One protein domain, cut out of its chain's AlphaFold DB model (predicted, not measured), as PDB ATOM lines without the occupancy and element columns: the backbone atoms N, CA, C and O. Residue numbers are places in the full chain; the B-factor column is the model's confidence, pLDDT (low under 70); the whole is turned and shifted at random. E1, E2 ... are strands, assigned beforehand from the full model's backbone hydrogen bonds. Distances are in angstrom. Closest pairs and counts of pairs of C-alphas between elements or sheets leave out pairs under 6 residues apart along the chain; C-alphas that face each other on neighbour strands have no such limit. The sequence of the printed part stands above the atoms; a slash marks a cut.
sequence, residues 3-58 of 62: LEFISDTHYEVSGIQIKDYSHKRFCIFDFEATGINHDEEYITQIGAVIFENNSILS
ATOM      1  N   LEU A   3     -49.065  24.338 -35.592       90.00
ATOM      2  CA  LEU A   3     -48.167  23.501 -36.379       90.00
ATOM      3  C   LEU A   3     -48.845  23.247 -37.727       90.00
ATOM      4  O   LEU A   3     -49.975  22.761 -37.748       90.00
ATOM      5  N   GLU A   4     -48.187  23.589 -38.827       95.25
ATOM      6  CA  GLU A   4     -48.655  23.305 -40.182       95.25
ATOM      7  C   GLU A   4     -47.692  22.351 -40.874       95.25
ATOM      8  O   GLU A   4     -46.479  22.546 -40.883       95.25
ATOM      9  N   PHE A   5     -48.253  21.286 -41.437       94.12
ATOM     10  CA  PHE A   5     -47.512  20.339 -42.255       94.12
ATOM     11  C   PHE A   5     -47.213  20.968 -43.619       94.12
ATOM     12  O   PHE A   5     -48.137  21.438 -44.285       94.12
ATOM     13  N   ILE A   6     -45.944  20.953 -44.035       95.69
ATOM     14  CA  ILE A   6     -45.520  21.413 -45.366       95.69
ATOM     15  C   ILE A   6     -45.111  20.218 -46.231       95.69
ATOM     16  O   ILE A   6     -45.492  20.142 -47.397       95.69
ATOM     17  N   SER A   7     -44.340  19.281 -45.675       93.88
ATOM     18  CA  SER A   7     -43.911  18.060 -46.360       93.88
ATOM     19  C   SER A   7     -43.443  17.003 -45.363       93.88
ATOM     20  O   SER A   7     -43.285  17.283 -44.176       93.88
ATOM     21  N   ASP A   8     -43.132  15.802 -45.855       92.06
ATOM     22  CA  ASP A   8     -42.618  14.693 -45.038       92.06
ATOM     23  C   ASP A   8     -41.351  15.050 -44.238       92.06
ATOM     24  O   ASP A   8     -41.024  14.381 -43.260       92.06
ATOM     25  N   THR A   9     -40.638  16.112 -44.630       93.44
ATOM     26  CA  THR A   9     -39.413  16.583 -43.971       93.44
ATOM     27  C   THR A   9     -39.550  17.946 -43.294       93.44
ATOM     28  O   THR A   9     -38.612  18.367 -42.621       93.44
ATOM     29  N   HIS A  10     -40.678  18.649 -43.451       86.38
ATOM     30  CA  HIS A  10     -40.826  20.027 -42.980       86.38
ATOM     31  C   HIS A  10     -42.193  20.308 -42.350       86.38
ATOM     32  O   HIS A  10     -43.251  19.985 -42.895       86.38
ATOM     33  N   TYR A  11     -42.147  21.038 -41.238       92.94
ATOM     34  CA  TYR A  11     -43.303  21.627 -40.573       92.94
ATOM     35  C   TYR A  11     -43.029  23.105 -40.317       92.94
ATOM     36  O   TYR A  11     -41.920  23.475 -39.931       92.94
ATOM     37  N   GLU A  12     -44.046  23.942 -40.479       91.69
ATOM     38  CA  GLU A  12     -44.019  25.316 -39.997       91.69
ATOM     39  C   GLU A  12     -44.645  25.388 -38.607       91.69
ATOM     40  O   GLU A  12     -45.719  24.840 -38.352       91.69
ATOM     41  N   VAL A  13     -43.979  26.093 -37.695       88.50
ATOM     42  CA  VAL A  13     -44.500  26.363 -36.357       88.50
ATOM     43  C   VAL A  13     -44.676  27.863 -36.194       88.50
ATOM     44  O   VAL A  13     -43.710  28.620 -36.240       88.50
ATOM     45  N   SER A  14     -45.911  28.303 -35.973       88.62
ATOM     46  CA  SER A  14     -46.269  29.718 -35.864       88.62
ATOM     47  C   SER A  14     -47.042  30.019 -34.576       88.62
ATOM     48  O   SER A  14     -47.475  29.131 -33.830       88.62
ATOM     49  N   GLY A  15     -47.172  31.303 -34.233       82.75
ATOM     50  CA  GLY A  15     -47.875  31.731 -33.017       82.75
ATOM     51  C   GLY A  15     -47.224  31.244 -31.715       82.75
ATOM     52  O   GLY A  15     -47.928  31.016 -30.725       82.75
ATOM     53  N   ILE A  16     -45.906  31.025 -31.719       81.69
ATOM     54  CA  ILE A  16     -45.104  30.930 -30.497       81.69
ATOM     55  C   ILE A  16     -44.662  32.348 -30.154       81.69
ATOM     56  O   ILE A  16     -43.923  32.979 -30.903       81.69
ATOM     57  N   GLN A  17     -45.129  32.854 -29.019       72.12
ATOM     58  CA  GLN A  17     -44.713  34.149 -28.506       72.12
ATOM     59  C   GLN A  17     -43.729  33.909 -27.364       72.12
ATOM     60  O   GLN A  17     -44.129  33.661 -26.226       72.12
ATOM     61  N   ILE A  18     -42.431  33.949 -27.662       73.19
ATOM     62  CA  ILE A  18     -41.408  33.871 -26.619       73.19
ATOM     63  C   ILE A  18     -41.218  35.282 -26.069       73.19
ATOM     64  O   ILE A  18     -40.504  36.098 -26.650       73.19
ATOM     65  N   LYS A  19     -41.920  35.597 -24.972       72.69
ATOM     66  CA  LYS A  19     -41.797  36.904 -24.318       72.69
ATOM     67  C   LYS A  19     -40.335  37.187 -23.983       72.69
ATOM     68  O   LYS A  19     -39.700  36.427 -23.248       72.69
ATOM     69  N   ASP A  20     -39.870  38.319 -24.497       71.69
ATOM     70  CA  ASP A  20     -38.599  38.942 -24.145       71.69
ATOM     71  C   ASP A  20     -37.354  38.091 -24.443       71.69
ATOM     72  O   ASP A  20     -36.320  38.238 -23.800       71.69
ATOM     73  N   TYR A  21     -37.439  37.177 -25.418       74.19
ATOM     74  CA  TYR A  21     -36.319  36.302 -25.788       74.19
ATOM     75  C   TYR A  21     -35.066  37.083 -26.198       74.19
ATOM     76  O   TYR A  21     -33.959  36.687 -25.853       74.19
ATOM     77  N   SER A  22     -35.242  38.217 -26.882       69.19
ATOM     78  CA  SER A  22     -34.140  39.055 -27.367       69.19
ATOM     79  C   SER A  22     -33.319  39.713 -26.255       69.19
ATOM     80  O   SER A  22     -32.160  40.032 -26.491       69.19
ATOM     81  N   HIS A  23     -33.891  39.910 -25.060       76.12
ATOM     82  CA  HIS A  23     -33.221  40.563 -23.923       76.12
ATOM     83  C   HIS A  23     -32.787  39.578 -22.833       76.12
ATOM     84  O   HIS A  23     -32.294  39.984 -21.781       76.12
ATOM     85  N   LYS A  24     -32.981  38.273 -23.049       85.75
ATOM     86  CA  LYS A  24     -32.539  37.247 -22.106       85.75
ATOM     87  C   LYS A  24     -31.089  36.866 -22.366       85.75
ATOM     88  O   LYS A  24     -30.641  36.791 -23.508       85.75
ATOM     89  N   ARG A  25     -30.384  36.576 -21.275       90.19
ATOM     90  CA  ARG A  25     -29.047  35.994 -21.299       90.19
ATOM     91  C   ARG A  25     -29.148  34.475 -21.348       90.19
ATOM     92  O   ARG A  25     -29.799  33.873 -20.494       90.19
ATOM     93  N   PHE A  26     -28.461  33.868 -22.306       91.12
ATOM     94  CA  PHE A  26     -28.313  32.423 -22.431       91.12
ATOM     95  C   PHE A  26     -26.844  32.039 -22.280       91.12
ATOM     96  O   PHE A  26     -25.963  32.757 -22.748       91.12
ATOM     97  N   CYS A  27     -26.590  30.898 -21.644       93.69
ATOM     98  CA  CYS A  27     -25.302  30.222 -21.709       93.69
ATOM     99  C   CYS A  27     -25.490  28.992 -22.592       93.69
ATOM    100  O   CYS A  27     -26.296  28.119 -22.265       93.69
ATOM    101  N   ILE A  28     -24.820  28.978 -23.737       93.69
ATOM    102  CA  ILE A  28     -24.923  27.911 -24.730       93.69
ATOM    103  C   ILE A  28     -23.668  27.064 -24.602       93.69
ATOM    104  O   ILE A  28     -22.564  27.609 -24.627       93.69
ATOM    105  N   PHE A  29     -23.858  25.756 -24.467       96.19
ATOM    106  CA  PHE A  29     -22.777  24.790 -24.347       96.19
ATOM    107  C   PHE A  29     -22.722  23.900 -25.577       96.19
ATOM    108  O   PHE A  29     -23.761  23.495 -26.099       96.19
ATOM    109  N   ASP A  30     -21.503  23.582 -25.978       96.06
ATOM    110  CA  ASP A  30     -21.188  22.588 -26.989       96.06
ATOM    111  C   ASP A  30     -20.195  21.592 -26.385       96.06
ATOM    112  O   ASP A  30     -19.235  21.999 -25.724       96.06
ATOM    113  N   PHE A  31     -20.458  20.297 -26.535       95.94
ATOM    114  CA  PHE A  31     -19.692  19.241 -25.876       95.94
ATOM    115  C   PHE A  31     -19.160  18.269 -26.914       95.94
ATOM    116  O   PHE A  31     -19.937  17.633 -27.620       95.94
ATOM    117  N   GLU A  32     -17.845  18.086 -26.914       97.75
ATOM    118  CA  GLU A  32     -17.208  17.007 -27.659       97.75
ATOM    119  C   GLU A  32     -16.883  15.874 -26.694       97.75
ATOM    120  O   GLU A  32     -16.395  16.102 -25.580       97.75
ATOM    121  N   ALA A  33     -17.164  14.647 -27.113       97.56
ATOM    122  CA  ALA A  33     -16.948  13.449 -26.316       97.56
ATOM    123  C   ALA A  33     -16.303  12.351 -27.157       97.56
ATOM    124  O   ALA A  33     -16.332  12.381 -28.388       97.56
ATOM    125  N   THR A  34     -15.727  11.360 -26.483       97.44
ATOM    126  CA  THR A  34     -15.154  10.187 -27.152       97.44
ATOM    127  C   THR A  34     -16.224   9.303 -27.818       97.44
ATOM    128  O   THR A  34     -15.915   8.612 -28.788       97.44
ATOM    129  N   GLY A  35     -17.492   9.419 -27.395       95.31
ATOM    130  CA  GLY A  35     -18.647   8.750 -27.996       95.31
ATOM    131  C   GLY A  35     -19.955   9.020 -27.241       95.31
ATOM    132  O   GLY A  35     -20.023   9.892 -26.377       95.31
ATOM    133  N   ILE A  36     -21.017   8.281 -27.581       94.50
ATOM    134  CA  ILE A  36     -22.382   8.500 -27.052       94.50
ATOM    135  C   ILE A  36     -22.709   7.689 -25.787       94.50
ATOM    136  O   ILE A  36     -23.724   7.948 -25.137       94.50
ATOM    137  N   ASN A  37     -21.900   6.677 -25.456       96.38
ATOM    138  CA  ASN A  37     -22.133   5.820 -24.297       96.38
ATOM    139  C   ASN A  37     -21.624   6.486 -23.013       96.38
ATOM    140  O   ASN A  37     -20.451   6.387 -22.679       96.38
ATOM    141  N   HIS A  38     -22.517   7.127 -22.265       90.00
ATOM    142  CA  HIS A  38     -22.177   7.863 -21.044       90.00
ATOM    143  C   HIS A  38     -21.505   7.050 -19.917       90.00
ATOM    144  O   HIS A  38     -20.909   7.663 -19.036       90.00
ATOM    145  N   ASP A  39     -21.588   5.714 -19.927       96.12
ATOM    146  CA  ASP A  39     -20.925   4.867 -18.920       96.12
ATOM    147  C   ASP A  39     -19.438   4.613 -19.235       96.12
ATOM    148  O   ASP A  39     -18.650   4.313 -18.335       96.12
ATOM    149  N   GLU A  40     -19.048   4.717 -20.508       96.69
ATOM    150  CA  GLU A  40     -17.714   4.346 -21.008       96.69
ATOM    151  C   GLU A  40     -16.952   5.529 -21.619       96.69
ATOM    152  O   GLU A  40     -15.723   5.522 -21.673       96.69
ATOM    153  N   GLU A  41     -17.680   6.538 -22.088       97.50
ATOM    154  CA  GLU A  41     -17.162   7.671 -22.844       97.50
ATOM    155  C   GLU A  41     -17.013   8.907 -21.953       97.50
ATOM    156  O   GLU A  41     -17.716   9.087 -20.955       97.50
ATOM    157  N   TYR A  42     -16.111   9.806 -22.342       97.19
ATOM    158  CA  TYR A  42     -15.790  11.003 -21.573       97.19
ATOM    159  C   TYR A  42     -15.897  12.253 -22.439       97.19
ATOM    160  O   TYR A  42     -15.547  12.247 -23.621       97.19
ATOM    161  N   ILE A  43     -16.338  13.351 -21.824       97.19
ATOM    162  CA  ILE A  43     -16.265  14.680 -22.435       97.19
ATOM    163  C   ILE A  43     -14.787  15.061 -22.559       97.19
ATOM    164  O   ILE A  43     -14.050  15.051 -21.572       97.19
ATOM    165  N   THR A  44     -14.359  15.416 -23.763       97.44
ATOM    166  CA  THR A  44     -12.984  15.832 -24.068       97.44
ATOM    167  C   THR A  44     -12.859  17.346 -24.177       97.44
ATOM    168  O   THR A  44     -11.797  17.894 -23.878       97.44
ATOM    169  N   GLN A  45     -13.938  18.034 -24.554       97.88
ATOM    170  CA  GLN A  45     -13.974  19.486 -24.680       97.88
ATOM    171  C   GLN A  45     -15.343  20.044 -24.292       97.88
ATOM    172  O   GLN A  45     -16.383  19.456 -24.580       97.88
ATOM    173  N   ILE A  46     -15.321  21.223 -23.666       97.12
ATOM    174  CA  ILE A  46     -16.508  22.022 -23.363       97.12
ATOM    175  C   ILE A  46     -16.326  23.394 -24.009       97.12
ATOM    176  O   ILE A  46     -15.464  24.174 -23.598       97.12
ATOM    177  N   GLY A  47     -17.130  23.687 -25.025       95.25
ATOM    178  CA  GLY A  47     -17.336  25.029 -25.549       95.25
ATOM    179  C   GLY A  47     -18.462  25.719 -24.787       95.25
ATOM    180  O   GLY A  47     -19.486  25.106 -24.494       95.25
ATOM    181  N   ALA A  48     -18.287  26.999 -24.460       94.88
ATOM    182  CA  ALA A  48     -19.337  27.802 -23.846       94.88
ATOM    183  C   ALA A  48     -19.333  29.221 -24.415       94.88
ATOM    184  O   ALA A  48     -18.278  29.842 -24.543       94.88
ATOM    185  N   VAL A  49     -20.518  29.748 -24.722       94.19
ATOM    186  CA  VAL A  49     -20.706  31.150 -25.109       94.19
ATOM    187  C   VAL A  49     -21.872  31.769 -24.353       94.19
ATOM    188  O   VAL A  49     -22.903  31.130 -24.128       94.19
ATOM    189  N   ILE A  50     -21.727  33.044 -23.994       94.00
ATOM    190  CA  ILE A  50     -22.850  33.842 -23.510       94.00
ATOM    191  C   ILE A  50     -23.508  34.515 -24.709       94.00
ATOM    192  O   ILE A  50     -22.850  35.234 -25.459       94.00
ATOM    193  N   PHE A  51     -24.809  34.294 -24.875       90.56
ATOM    194  CA  PHE A  51     -25.630  34.974 -25.867       90.56
ATOM    195  C   PHE A  51     -26.566  35.955 -25.167       90.56
ATOM    196  O   PHE A  51     -27.341  35.574 -24.288       90.56
ATOM    197  N   GLU A  52     -26.487  37.223 -25.542       89.75
ATOM    198  CA  GLU A  52     -27.288  38.303 -24.975       89.75
ATOM    199  C   GLU A  52     -27.509  39.383 -26.038       89.75
ATOM    200  O   GLU A  52     -26.633  39.640 -26.869       89.75
ATOM    201  N   ASN A  53     -28.687  40.015 -26.034       88.00
ATOM    202  CA  ASN A  53     -29.037  41.094 -26.964       88.00
ATOM    203  C   ASN A  53     -28.803  40.718 -28.441       88.00
ATOM    204  O   ASN A  53     -28.222  41.483 -29.208       88.00
ATOM    205  N   ASN A  54     -29.237  39.515 -28.832       86.25
ATOM    206  CA  ASN A  54     -29.036  38.940 -30.167       86.25
ATOM    207  C   ASN A  54     -27.560  38.798 -30.609       86.25
ATOM    208  O   ASN A  54     -27.279  38.745 -31.807       86.25
ATOM    209  N   SER A  55     -26.612  38.722 -29.673       88.56
ATOM    210  CA  SER A  55     -25.182  38.639 -29.978       88.56
ATOM    211  C   SER A  55     -24.442  37.670 -29.059       88.56
ATOM    212  O   SER A  55     -24.831  37.465 -27.911       88.56
ATOM    213  N   ILE A  56     -23.360  37.075 -29.566       91.75
ATOM    214  CA  ILE A  56     -22.404  36.344 -28.730       91.75
ATOM    215  C   ILE A  56     -21.487  37.370 -28.065       91.75
ATOM    216  O   ILE A  56     -20.822  38.151 -28.750       91.75
ATOM    217  N   LEU A  57     -21.428  37.353 -26.734       89.44
ATOM    218  CA  LEU A  57     -20.464  38.148 -25.988       89.44
ATOM    219  C   LEU A  57     -19.071  37.544 -26.197       89.44
ATOM    220  O   LEU A  57     -18.842  36.374 -25.900       89.44
ATOM    221  N   SER A  58     -18.145  38.345 -26.721       79.50
ATOM    222  CA  SER A  58     -16.734  37.974 -26.849       79.50
ATOM    223  C   SER A  58     -15.895  38.794 -25.874       79.50
ATOM    224  O   SER A  58     -16.220  39.950 -25.599       79.50
TER     225      SER A  58
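Overview. This is residues 3 to 58 of the 62 residues of an uncharacterized protein of Paenibacillus sp. DMB20 (UniProt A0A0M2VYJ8). Two separate antiparallel hairpins, a small one of E1 and E2 and a long one of E3 and E4, form the two arms of a wide, open V, with residues 15 to 25 as the bridge and the space between the arms empty. The short E5 folds back beside the end of E4 at the foot of the long arm. The printed part has 56 residues and is all strand, with no named helix and five strands, E1 to E5 along the chain, in antiparallel sheets E1 - E2 and E3 - E4 - E5. It is extended and flat, with a radius of gyration of the C-alphas of 17.3 A and spans of 41 by 35 by 16 A.

Along the chain. Find C-alpha 3 at (-48.167, 23.501, -36.379); from there E1 runs to residue 7. E2 holds residues 10 to 14. Look next for E3, residues 26 to 33, 22.5 A long, and E4, residues 43 to 52, 26.2 A. E5, residues 55 to 57, ends at C-alpha 57, (-20.464, 38.148, -25.988).

Arrangement. In the hairpin of E1 and E2, at 156 degrees, look for N 4 and O 12, 2.8 A apart, within hydrogen-bond range. E2 and E3 are apart. E3 and E4 form a hairpin at 163 degrees; N 26 and O 51 are within range at 2.8 A, as are N 47 and O 30. E4 and E5, a hairpin at 119 degrees, bring N 57 and O 50 to 2.9 A. With E5 these strands make a meander, each the antiparallel neighbour of the one before; E3 and E5 are its sheet's edge strands.

Size, cuts and confidence. The C-alphas farthest apart, of Gly 15 and Glu 40, are 42.5 A from each other. The printed part has no cut, and the link from E2 to E3 is long. Mean pLDDT of the printed part is 90.1; residue 22 is under 70.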